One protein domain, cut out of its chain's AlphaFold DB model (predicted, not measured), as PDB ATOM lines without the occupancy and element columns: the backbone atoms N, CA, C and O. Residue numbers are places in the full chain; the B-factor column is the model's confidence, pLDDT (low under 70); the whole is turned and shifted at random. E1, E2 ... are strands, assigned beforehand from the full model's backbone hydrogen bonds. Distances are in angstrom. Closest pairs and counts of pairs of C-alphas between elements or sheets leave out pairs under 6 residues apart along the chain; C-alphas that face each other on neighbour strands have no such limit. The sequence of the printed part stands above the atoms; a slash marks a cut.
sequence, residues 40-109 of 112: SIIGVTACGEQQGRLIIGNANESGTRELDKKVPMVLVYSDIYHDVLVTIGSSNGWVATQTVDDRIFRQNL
ATOM      1  N   SER A  40      85.175 -38.458  12.205       78.19
ATOM      2  CA  SER A  40      83.993 -37.833  12.797       78.19
ATOM      3  C   SER A  40      84.068 -36.324  12.604       78.19
ATOM      4  O   SER A  40      85.143 -35.736  12.711       78.19
ATOM      5  N   ILE A  41      82.936 -35.697  12.288       80.50
ATOM      6  CA  ILE A  41      82.826 -34.237  12.232       80.50
ATOM      7  C   ILE A  41      82.523 -33.753  13.645       80.50
ATOM      8  O   ILE A  41      81.539 -34.182  14.240       80.50
ATOM      9  N   ILE A  42      83.374 -32.877  14.170       82.38
ATOM     10  CA  ILE A  42      83.290 -32.391  15.552       82.38
ATOM     11  C   ILE A  42      82.650 -31.006  15.596       82.38
ATOM     12  O   ILE A  42      81.906 -30.694  16.519       82.38
ATOM     13  N   GLY A  43      82.927 -30.173  14.595       79.12
ATOM     14  CA  GLY A  43      82.428 -28.808  14.559       79.12
ATOM     15  C   GLY A  43      83.014 -28.008  13.408       79.12
ATOM     16  O   GLY A  43      83.623 -28.562  12.490       79.12
ATOM     17  N   VAL A  44      82.831 -26.693  13.465       80.56
ATOM     18  CA  VAL A  44      83.369 -25.745  12.490       80.56
ATOM     19  C   VAL A  44      83.945 -24.533  13.214       80.56
ATOM     20  O   VAL A  44      83.290 -23.955  14.078       80.56
ATOM     21  N   THR A  45      85.148 -24.119  12.825       82.12
ATOM     22  CA  THR A  45      85.734 -22.836  13.229       82.12
ATOM     23  C   THR A  45      85.272 -21.748  12.271       82.12
ATOM     24  O   THR A  45      85.364 -21.904  11.051       82.12
ATOM     25  N   ALA A  46      84.798 -20.621  12.801       80.88
ATOM     26  CA  ALA A  46      84.361 -19.503  11.978       80.88
ATOM     27  C   ALA A  46      85.479 -18.943  11.087       80.88
ATOM     28  O   ALA A  46      86.577 -18.655  11.558       80.88
ATOM     29  N   CYS A  47      85.203 -18.773   9.790       78.94
ATOM     30  CA  CYS A  47      86.157 -18.243   8.817       78.94
ATOM     31  C   CYS A  47      85.424 -17.432   7.731       78.94
ATOM     32  O   CYS A  47      85.200 -17.908   6.615       78.94
ATOM     33  N   GLY A  48      85.066 -16.188   8.065       77.19
ATOM     34  CA  GLY A  48      84.262 -15.288   7.227       77.19
ATOM     35  C   GLY A  48      82.787 -15.249   7.644       77.19
ATOM     36  O   GLY A  48      82.398 -15.897   8.609       77.19
ATOM     37  N   GLU A  49      81.966 -14.482   6.922       74.44
ATOM     38  CA  GLU A  49      80.582 -14.178   7.337       74.44
ATOM     39  C   GLU A  49      79.617 -15.373   7.261       74.44
ATOM     40  O   GLU A  49      78.621 -15.401   7.974       74.44
ATOM     41  N   GLN A  50      79.883 -16.365   6.403       76.88
ATOM     42  CA  GLN A  50      78.970 -17.502   6.170       76.88
ATOM     43  C   GLN A  50      79.689 -18.844   5.982       76.88
ATOM     44  O   GLN A  50      79.082 -19.855   5.618       76.88
ATOM     45  N   GLN A  51      81.003 -18.862   6.187       80.50
ATOM     46  CA  GLN A  51      81.840 -20.032   5.968       80.50
ATOM     47  C   GLN A  51      82.674 -20.313   7.205       80.50
ATOM     48  O   GLN A  51      83.012 -19.422   7.984       80.50
ATOM     49  N   GLY A  52      83.026 -21.575   7.370       83.81
ATOM     50  CA  GLY A  52      83.961 -21.978   8.394       83.81
ATOM     51  C   GLY A  52      84.767 -23.188   7.970       83.81
ATOM     52  O   GLY A  52      84.478 -23.844   6.969       83.81
ATOM     53  N   ARG A  53      85.832 -23.438   8.714       84.00
ATOM     54  CA  ARG A  53      86.749 -24.552   8.509       84.00
ATOM     55  C   ARG A  53      86.276 -25.746   9.325       84.00
ATOM     56  O   ARG A  53      85.919 -25.594  10.491       84.00
ATOM     57  N   LEU A  54      86.230 -26.921   8.706       83.56
ATOM     58  CA  LEU A  54      85.702 -28.128   9.343       83.56
ATOM     59  C   LEU A  54      86.705 -28.699  10.349       83.56
ATOM     60  O   LEU A  54      87.861 -28.917  10.000       83.56
ATOM     61  N   ILE A  55      86.252 -29.007  11.559       82.75
ATOM     62  CA  ILE A  55      87.033 -29.723  12.568       82.75
ATOM     63  C   ILE A  55      86.630 -31.196  12.518       82.75
ATOM     64  O   ILE A  55      85.458 -31.531  12.716       82.75
ATOM     65  N   ILE A  56      87.596 -32.074  12.262       84.12
ATOM     66  CA  ILE A  56      87.397 -33.525  12.223       84.12
ATOM     67  C   ILE A  56      88.252 -34.235  13.272       84.12
ATOM     68  O   ILE A  56      89.320 -33.752  13.634       84.12
ATOM     69  N   GLY A  57      87.811 -35.398  13.737       85.81
ATOM     70  CA  GLY A  57      88.632 -36.337  14.505       85.81
ATOM     71  C   GLY A  57      88.761 -37.653  13.754       85.81
ATOM     72  O   GLY A  57      87.740 -38.265  13.424       85.81
ATOM     73  N   ASN A  58      89.991 -38.088  13.480       83.00
ATOM     74  CA  ASN A  58      90.258 -39.375  12.837       83.00
ATOM     75  C   ASN A  58      90.436 -40.469  13.893       83.00
ATOM     76  O   ASN A  58      91.083 -40.257  14.912       83.00
ATOM     77  N   ALA A  59      89.915 -41.670  13.633       81.69
ATOM     78  CA  ALA A  59      89.991 -42.787  14.580       81.69
ATOM     79  C   ALA A  59      91.427 -43.269  14.877       81.69
ATOM     80  O   ALA A  59      91.656 -43.958  15.866       81.69
ATOM     81  N   ASN A  60      92.388 -42.937  14.013       82.12
ATOM     82  CA  ASN A  60      93.798 -43.306  14.144       82.12
ATOM     83  C   ASN A  60      94.674 -42.196  14.753       82.12
ATOM     84  O   ASN A  60      95.876 -42.408  14.913       82.12
ATOM     85  N   GLU A  61      94.114 -41.029  15.063       82.94
ATOM     86  CA  GLU A  61      94.849 -39.870  15.568       82.94
ATOM     87  C   GLU A  61      94.362 -39.507  16.973       82.94
ATOM     88  O   GLU A  61      93.166 -39.483  17.259       82.94
ATOM     89  N   SER A  62      95.293 -39.180  17.869       76.88
ATOM     90  CA  SER A  62      94.972 -38.640  19.190       76.88
ATOM     91  C   SER A  62      94.735 -37.130  19.086       76.88
ATOM     92  O   SER A  62      95.550 -36.332  19.548       76.88
ATOM     93  N   GLY A  63      93.669 -36.711  18.409       83.00
ATOM     94  CA  GLY A  63      93.365 -35.291  18.300       83.00
ATOM     95  C   GLY A  63      92.325 -34.938  17.257       83.00
ATOM     96  O   GLY A  63      91.873 -35.760  16.463       83.00
ATOM     97  N   THR A  64      91.958 -33.663  17.282       85.25
ATOM     98  CA  THR A  64      91.087 -33.051  16.289       85.25
ATOM     99  C   THR A  64      91.929 -32.222  15.336       85.25
ATOM    100  O   THR A  64      92.822 -31.496  15.775       85.25
ATOM    101  N   ARG A  65      91.623 -32.278  14.047       84.44
ATOM    102  CA  ARG A  65      92.292 -31.502  13.013       84.44
ATOM    103  C   ARG A  65      91.306 -30.564  12.336       84.44
ATOM    104  O   ARG A  65      90.211 -30.966  11.953       84.44
ATOM    105  N   GLU A  66      91.740 -29.330  12.129       84.44
ATOM    106  CA  GLU A  66      91.049 -28.378  11.271       84.44
ATOM    107  C   GLU A  66      91.435 -28.623   9.807       84.44
ATOM    108  O   GLU A  66      92.612 -28.747   9.455       84.44
ATOM    109  N   LEU A  67      90.432 -28.737   8.945       82.50
ATOM    110  CA  LEU A  67      90.608 -28.821   7.506       82.50
ATOM    111  C   LEU A  67      90.583 -27.413   6.915       82.50
ATOM    112  O   LEU A  67      89.674 -26.632   7.188       82.50
ATOM    113  N   ASP A  68      91.507 -27.125   5.997       79.69
ATOM    114  CA  ASP A  68      91.500 -25.872   5.222       79.69
ATOM    115  C   ASP A  68      90.269 -25.735   4.310       79.69
ATOM    116  O   ASP A  68      90.001 -24.672   3.744       79.69
ATOM    117  N   LYS A  69      89.492 -26.815   4.178       77.69
ATOM    118  CA  LYS A  69      88.238 -26.829   3.443       77.69
ATOM    119  C   LYS A  69      87.207 -25.938   4.130       77.69
ATOM    120  O   LYS A  69      86.755 -26.223   5.239       77.69
ATOM    121  N   LYS A  70      86.780 -24.907   3.406       80.94
ATOM    122  CA  LYS A  70      85.667 -24.047   3.801       80.94
ATOM    123  C   LYS A  70      84.344 -24.737   3.501       80.94
ATOM    124  O   LYS A  70      84.116 -25.199   2.383       80.94
ATOM    125  N   VAL A  71      83.478 -24.788   4.502       75.69
ATOM    126  CA  VAL A  71      82.108 -25.280   4.396       75.69
ATOM    127  C   VAL A  71      81.133 -24.177   4.805       75.69
ATOM    128  O   VAL A  71      81.480 -23.341   5.646       75.69
ATOM    129  N   PRO A  72      79.923 -24.141   4.225       77.69
ATOM    130  CA  PRO A  72      78.861 -23.271   4.709       77.69
ATOM    131  C   PRO A  72      78.602 -23.520   6.196       77.69
ATOM    132  O   PRO A  72      78.389 -24.665   6.598       77.69
ATOM    133  N   MET A  73      78.591 -22.459   7.005       70.44
ATOM    134  CA  MET A  73      78.360 -22.581   8.449       70.44
ATOM    135  C   MET A  73      77.031 -23.259   8.772       70.44
ATOM    136  O   MET A  73      76.974 -24.028   9.720       70.44
ATOM    137  N   VAL A  74      76.002 -23.062   7.942       66.06
ATOM    138  CA  VAL A  74      74.679 -23.687   8.102       66.06
ATOM    139  C   VAL A  74      74.732 -25.216   8.225       66.06
ATOM    140  O   VAL A  74      73.843 -25.813   8.808       66.06
ATOM    141  N   LEU A  75      75.776 -25.879   7.713       64.12
ATOM    142  CA  LEU A  75      75.892 -27.337   7.810       64.12
ATOM    143  C   LEU A  75      76.273 -27.832   9.209       64.12
ATOM    144  O   LEU A  75      76.086 -29.011   9.495       64.12
ATOM    145  N   VAL A  76      76.853 -26.969  10.045       60.69
ATOM    146  CA  VAL A  76      77.435 -27.357  11.342       60.69
ATOM    147  C   VAL A  76      77.029 -26.409  12.475       60.69
ATOM    148  O   VAL A  76      77.184 -26.744  13.646       60.69
ATOM    149  N   TYR A  77      76.458 -25.249  12.150       55.50
ATOM    150  CA  TYR A  77      75.850 -24.342  13.110       55.50
ATOM    151  C   TYR A  77      74.433 -24.829  13.421       55.50
ATOM    152  O   TYR A  77      73.463 -24.476  12.751       55.50
ATOM    153  N   SER A  78      74.326 -25.681  14.436       52.12
ATOM    154  CA  SER A  78      73.077 -25.873  15.164       52.12
ATOM    155  C   SER A  78      72.881 -24.619  16.015       52.12
ATOM    156  O   SER A  78      73.329 -24.562  17.159       52.12
ATOM    157  N   ASP A  79      72.295 -23.573  15.436       48.53
ATOM    158  CA  ASP A  79      71.871 -22.434  16.234       48.53
ATOM    159  C   ASP A  79      70.873 -22.961  17.267       48.53
ATOM    160  O   ASP A  79      69.869 -23.589  16.932       48.53
ATOM    161  N   ILE A  80      71.138 -22.709  18.544       48.59
ATOM    162  CA  ILE A  80      70.307 -23.152  19.678       48.59
ATOM    163  C   ILE A  80      68.889 -22.522  19.592       48.59
ATOM    164  O   ILE A  80      67.996 -22.860  20.363       48.59
ATOM    165  N   TYR A  81      68.676 -21.625  18.620       45.84
ATOM    166  CA  TYR A  81      67.457 -20.864  18.378       45.84
ATOM    167  C   TYR A  81      66.888 -20.974  16.951       45.84
ATOM    168  O   TYR A  81      65.809 -20.436  16.711       45.84
ATOM    169  N   HIS A  82      67.535 -21.685  16.019       49.72
ATOM    170  CA  HIS A  82      67.009 -21.898  14.666       49.72
ATOM    171  C   HIS A  82      67.272 -23.327  14.199       49.72
ATOM    172  O   HIS A  82      68.417 -23.765  14.189       49.72
ATOM    173  N   ASP A  83      66.188 -24.025  13.833       53.72
ATOM    174  CA  ASP A  83      66.128 -25.334  13.171       53.72
ATOM    175  C   ASP A  83      67.407 -26.165  13.296       53.72
ATOM    176  O   ASP A  83      68.250 -26.179  12.402       53.72
ATOM    177  N   VAL A  84      67.526 -26.868  14.429       55.16
ATOM    178  CA  VAL A  84      68.597 -27.819  14.750       55.16
ATOM    179  C   VAL A  84      68.883 -28.722  13.546       55.16
ATOM    180  O   VAL A  84      68.197 -29.713  13.298       55.16
ATOM    181  N   LEU A  85      69.917 -28.363  12.789       62.06
ATOM    182  CA  LEU A  85      70.492 -29.201  11.754       62.06
ATOM    183  C   LEU A  85      71.416 -30.200  12.445       62.06
ATOM    184  O   LEU A  85      72.468 -29.831  12.970       62.06
ATOM    185  N   VAL A  86      71.004 -31.467  12.476       62.50
ATOM    186  CA  VAL A  86      71.811 -32.568  13.008       62.50
ATOM    187  C   VAL A  86      72.556 -33.221  11.853       62.50
ATOM    188  O   VAL A  86      71.952 -33.642  10.866       62.50
ATOM    189  N   THR A  87      73.879 -33.340  11.962       67.94
ATOM    190  CA  THR A  87      74.644 -34.176  11.029       67.94
ATOM    191  C   THR A  87      74.376 -35.643  11.359       67.94
ATOM    192  O   THR A  87      74.796 -36.129  12.405       67.94
ATOM    193  N   ILE A  88      73.680 -36.347  10.465       72.88
ATOM    194  CA  ILE A  88      73.299 -37.758  10.649       72.88
ATOM    195  C   ILE A  88      74.263 -38.731   9.961       72.88
ATOM    196  O   ILE A  88      74.210 -39.935  10.203       72.88
ATOM    197  N   GLY A  89      75.159 -38.232   9.106       67.94
ATOM    198  CA  GLY A  89      76.198 -39.063   8.513       67.94
ATOM    199  C   GLY A  89      77.129 -38.316   7.570       67.94
ATOM    200  O   GLY A  89      76.756 -37.331   6.933       67.94
ATOM    201  N   SER A  90      78.350 -38.820   7.447       70.19
ATOM    202  CA  SER A  90      79.328 -38.374   6.461       70.19
ATOM    203  C   SER A  90      80.131 -39.568   5.945       70.19
ATOM    204  O   SER A  90      80.361 -40.545   6.657       70.19
ATOM    205  N   SER A  91      80.531 -39.524   4.675       61.72
ATOM    206  CA  SER A  91      81.472 -40.486   4.084       61.72
ATOM    207  C   SER A  91      82.053 -39.907   2.798       61.72
ATOM    208  O   SER A  91      81.339 -39.225   2.074       61.72
ATOM    209  N   ASN A  92      83.332 -40.163   2.505       61.97
ATOM    210  CA  ASN A  92      83.966 -40.034   1.180       61.97
ATOM    211  C   ASN A  92      83.411 -38.916   0.267       61.97
ATOM    212  O   ASN A  92      82.946 -39.180  -0.842       61.97
ATOM    213  N   GLY A  93      83.442 -37.663   0.734       67.81
ATOM    214  CA  GLY A  93      83.012 -36.513  -0.066       67.81
ATOM    215  C   GLY A  93      81.507 -36.226  -0.050       67.81
ATOM    216  O   GLY A  93      81.017 -35.547  -0.943       67.81
ATOM    217  N   TRP A  94      80.749 -36.693   0.942       66.56
ATOM    218  CA  TRP A  94      79.380 -36.230   1.170       66.56
ATOM    219  C   TRP A  94      79.046 -36.101   2.657       66.56
ATOM    220  O   TRP A  94      79.565 -36.837   3.498       66.56
ATOM    221  N   VAL A  95      78.165 -35.149   2.965       69.19
ATOM    222  CA  VAL A  95      77.594 -34.925   4.301       69.19
ATOM    223  C   VAL A  95      76.075 -34.953   4.183       69.19
ATOM    224  O   VAL A  95      75.511 -34.380   3.244       69.19
ATOM    225  N   ALA A  96      75.435 -35.656   5.112       71.56
ATOM    226  CA  ALA A  96      73.996 -35.709   5.289       71.56
ATOM    227  C   ALA A  96      73.612 -34.981   6.581       71.56
ATOM    228  O   ALA A  96      74.063 -35.347   7.671       71.56
ATOM    229  N   THR A  97      72.762 -33.971   6.447       72.50
ATOM    230  CA  THR A  97      72.176 -33.233   7.568       72.50
ATOM    231  C   THR A  97      70.662 -33.416   7.577       72.50
ATOM    232  O   THR A  97      70.044 -33.554   6.522       72.50
ATOM    233  N   GLN A  98      70.067 -33.454   8.766       65.12
ATOM    234  CA  GLN A  98      68.626 -33.535   8.988       65.12
ATOM    235  C   GLN A  98      68.161 -32.257   9.684       65.12
ATOM    236  O   GLN A  98      68.747 -31.872  10.694       65.12
ATOM    237  N   THR A  99      67.139 -31.597   9.139       67.19
ATOM    238  CA  THR A  99      66.454 -30.482   9.816       67.19
ATOM    239  C   THR A  99      65.478 -30.989  10.869       67.19
ATOM    240  O   THR A  99      65.053 -32.141  10.819       67.19
ATOM    241  N   VAL A 100      65.008 -30.084  11.730       65.62
ATOM    242  CA  VAL A 100      63.895 -30.329  12.667       65.62
ATOM    243  C   VAL A 100      62.625 -30.815  11.950       65.62
ATOM    244  O   VAL A 100      61.926 -31.671  12.474       65.62
ATOM    245  N   ASP A 101      62.385 -30.363  10.714       69.00
ATOM    246  CA  ASP A 101      61.281 -30.832   9.853       69.00
ATOM    247  C   ASP A 101      61.524 -32.199   9.165       69.00
ATOM    248  O   ASP A 101      60.904 -32.499   8.143       69.00
ATOM    249  N   ASP A 102      62.483 -33.005   9.636       65.31
ATOM    250  CA  ASP A 102      62.865 -34.305   9.055       65.31
ATOM    251  C   ASP A 102      63.325 -34.266   7.582       65.31
ATOM    252  O   ASP A 102      63.357 -35.286   6.883       65.31
ATOM    253  N   ARG A 103      63.736 -33.098   7.076       65.19
ATOM    254  CA  ARG A 103      64.270 -32.976   5.715       65.19
ATOM    255  C   ARG A 103      65.747 -33.326   5.708       65.19
ATOM    256  O   ARG A 103      66.542 -32.731   6.432       65.19
ATOM    257  N   ILE A 104      66.110 -34.274   4.848       64.12
ATOM    258  CA  ILE A 104      67.492 -34.714   4.664       64.12
ATOM    259  C   ILE A 104      68.124 -33.923   3.519       64.12
ATOM    260  O   ILE A 104      67.684 -34.015   2.370       64.12
ATOM    261  N   PHE A 105      69.200 -33.201   3.816       69.81
ATOM    262  CA  PHE A 105      70.026 -32.527   2.823       69.81
ATOM    263  C   PHE A 105      71.318 -33.308   2.617       69.81
ATOM    264  O   PHE A 105      72.061 -33.570   3.560       69.81
ATOM    265  N   ARG A 106      71.598 -33.680   1.364       67.62
ATOM    266  CA  ARG A 106      72.855 -34.321   0.971       67.62
ATOM    267  C   ARG A 106      73.684 -33.339   0.164       67.62
ATOM    268  O   ARG A 106      73.277 -32.944  -0.926       67.62
ATOM    269  N   GLN A 107      74.857 -32.984   0.674       67.50
ATOM    270  CA  GLN A 107      75.801 -32.142  -0.052       67.50
ATOM    271  C   GLN A 107      77.017 -32.964  -0.471       67.50
ATOM    272  O   GLN A 107      77.652 -33.611   0.361       67.50
ATOM    273  N   ASN A 108      77.333 -32.937  -1.768       63.28
ATOM    274  CA  ASN A 108      78.580 -33.488  -2.283       63.28
ATOM    275  C   ASN A 108      79.694 -32.465  -2.044       63.28
ATOM    276  O   ASN A 108      79.647 -31.339  -2.531       63.28
ATOM    277  N   LEU A 109      80.699 -32.881  -1.297       58.69
ATOM    278  CA  LEU A 109      81.950 -32.184  -1.096       58.69
ATOM    279  C   LEU A 109      82.946 -32.736  -2.129       58.69
ATOM    280  O   LEU A 109      83.427 -33.854  -1.937       58.69
TER     281      LEU A 109
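Overview. This is residues 40 to 109 of the 112 residues of an uncharacterized protein of Arabis nemorensis (UniProt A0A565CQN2). Two small three-stranded sheets make two lobes: E1, E2 and E3 form a strongly twisted one, E4, E5 and E6 a second, and the lobes come near each other only loosely, where the beginning of E1 meets the end of E4. Residues 73 to 85, a long stretch with no named element, lead from one lobe to the other. The printed part has 70 residues, with no named helix and six strands, E1 to E6 in that order; both sheets are antiparallel, in the orders E1 E2 E3 and E4 E5 E6. The class is all strand, and the whole is compact, with a radius of gyration of the C-alphas of 12.1 A and spans of 35 by 26 by 21 A.

Along the chain. E1, residues 40 to 46, begins at C-alpha 40 (83.993, -37.833, 12.797) and is 18.4 A long. E2, residues 51 to 58, is 22.2 A long. E3, residues 64 to 72, is 19.5 A long, bends by 82 degrees at residue 68 and ends at C-alpha 72 (78.861, -23.271, 4.709). After the long link come E4, residues 86 to 91, 15.4 A, E5, residues 94 to 98, 13.6 A, and E6, residues 104 to 108, 13.1 A, ending at C-alpha 108 (78.580, -33.488, -2.283).

Arrangement. E1, E2 and E3 make a meander, each strand the antiparallel neighbour of the one before. The hairpin E1 and E2 stands at 150 degrees between directions, with N 45 and O 53 within hydrogen-bond range at 2.9 A. The hairpin E2 and E3 stands at 146 degrees, with N 67 and O 54 at 2.8 A and N 52 and O 71 at 2.9 A. E1 and E3 are the edge strands. E4, E5 and E6 make a second meander. In the hairpin E4 and E5, at 161 degrees, N 96 and O 89 are 2.8 A apart; in the hairpin E5 and E6, at 162 degrees, N 105 and O 97 are 2.9 A apart. Between the sheets, the closest C-alphas of E1 and E4 are those of Ser 40 and Ser 90, at 7.9 A. E3 and E4 are apart, and so, for instance, are E2 and E5.

Size, cuts and confidence. The two C-alphas farthest apart, those of Ser 62 and Asp 101, are 35.8 A apart. The printed part has no cut. The link E3 to E4 is long, with 13 residues; the other four links are tight. The mean pLDDT of the printed part is 71.5, and 32 residues are under 70: residues 74 to 87, 89, 91 to 95 and 98 to 109.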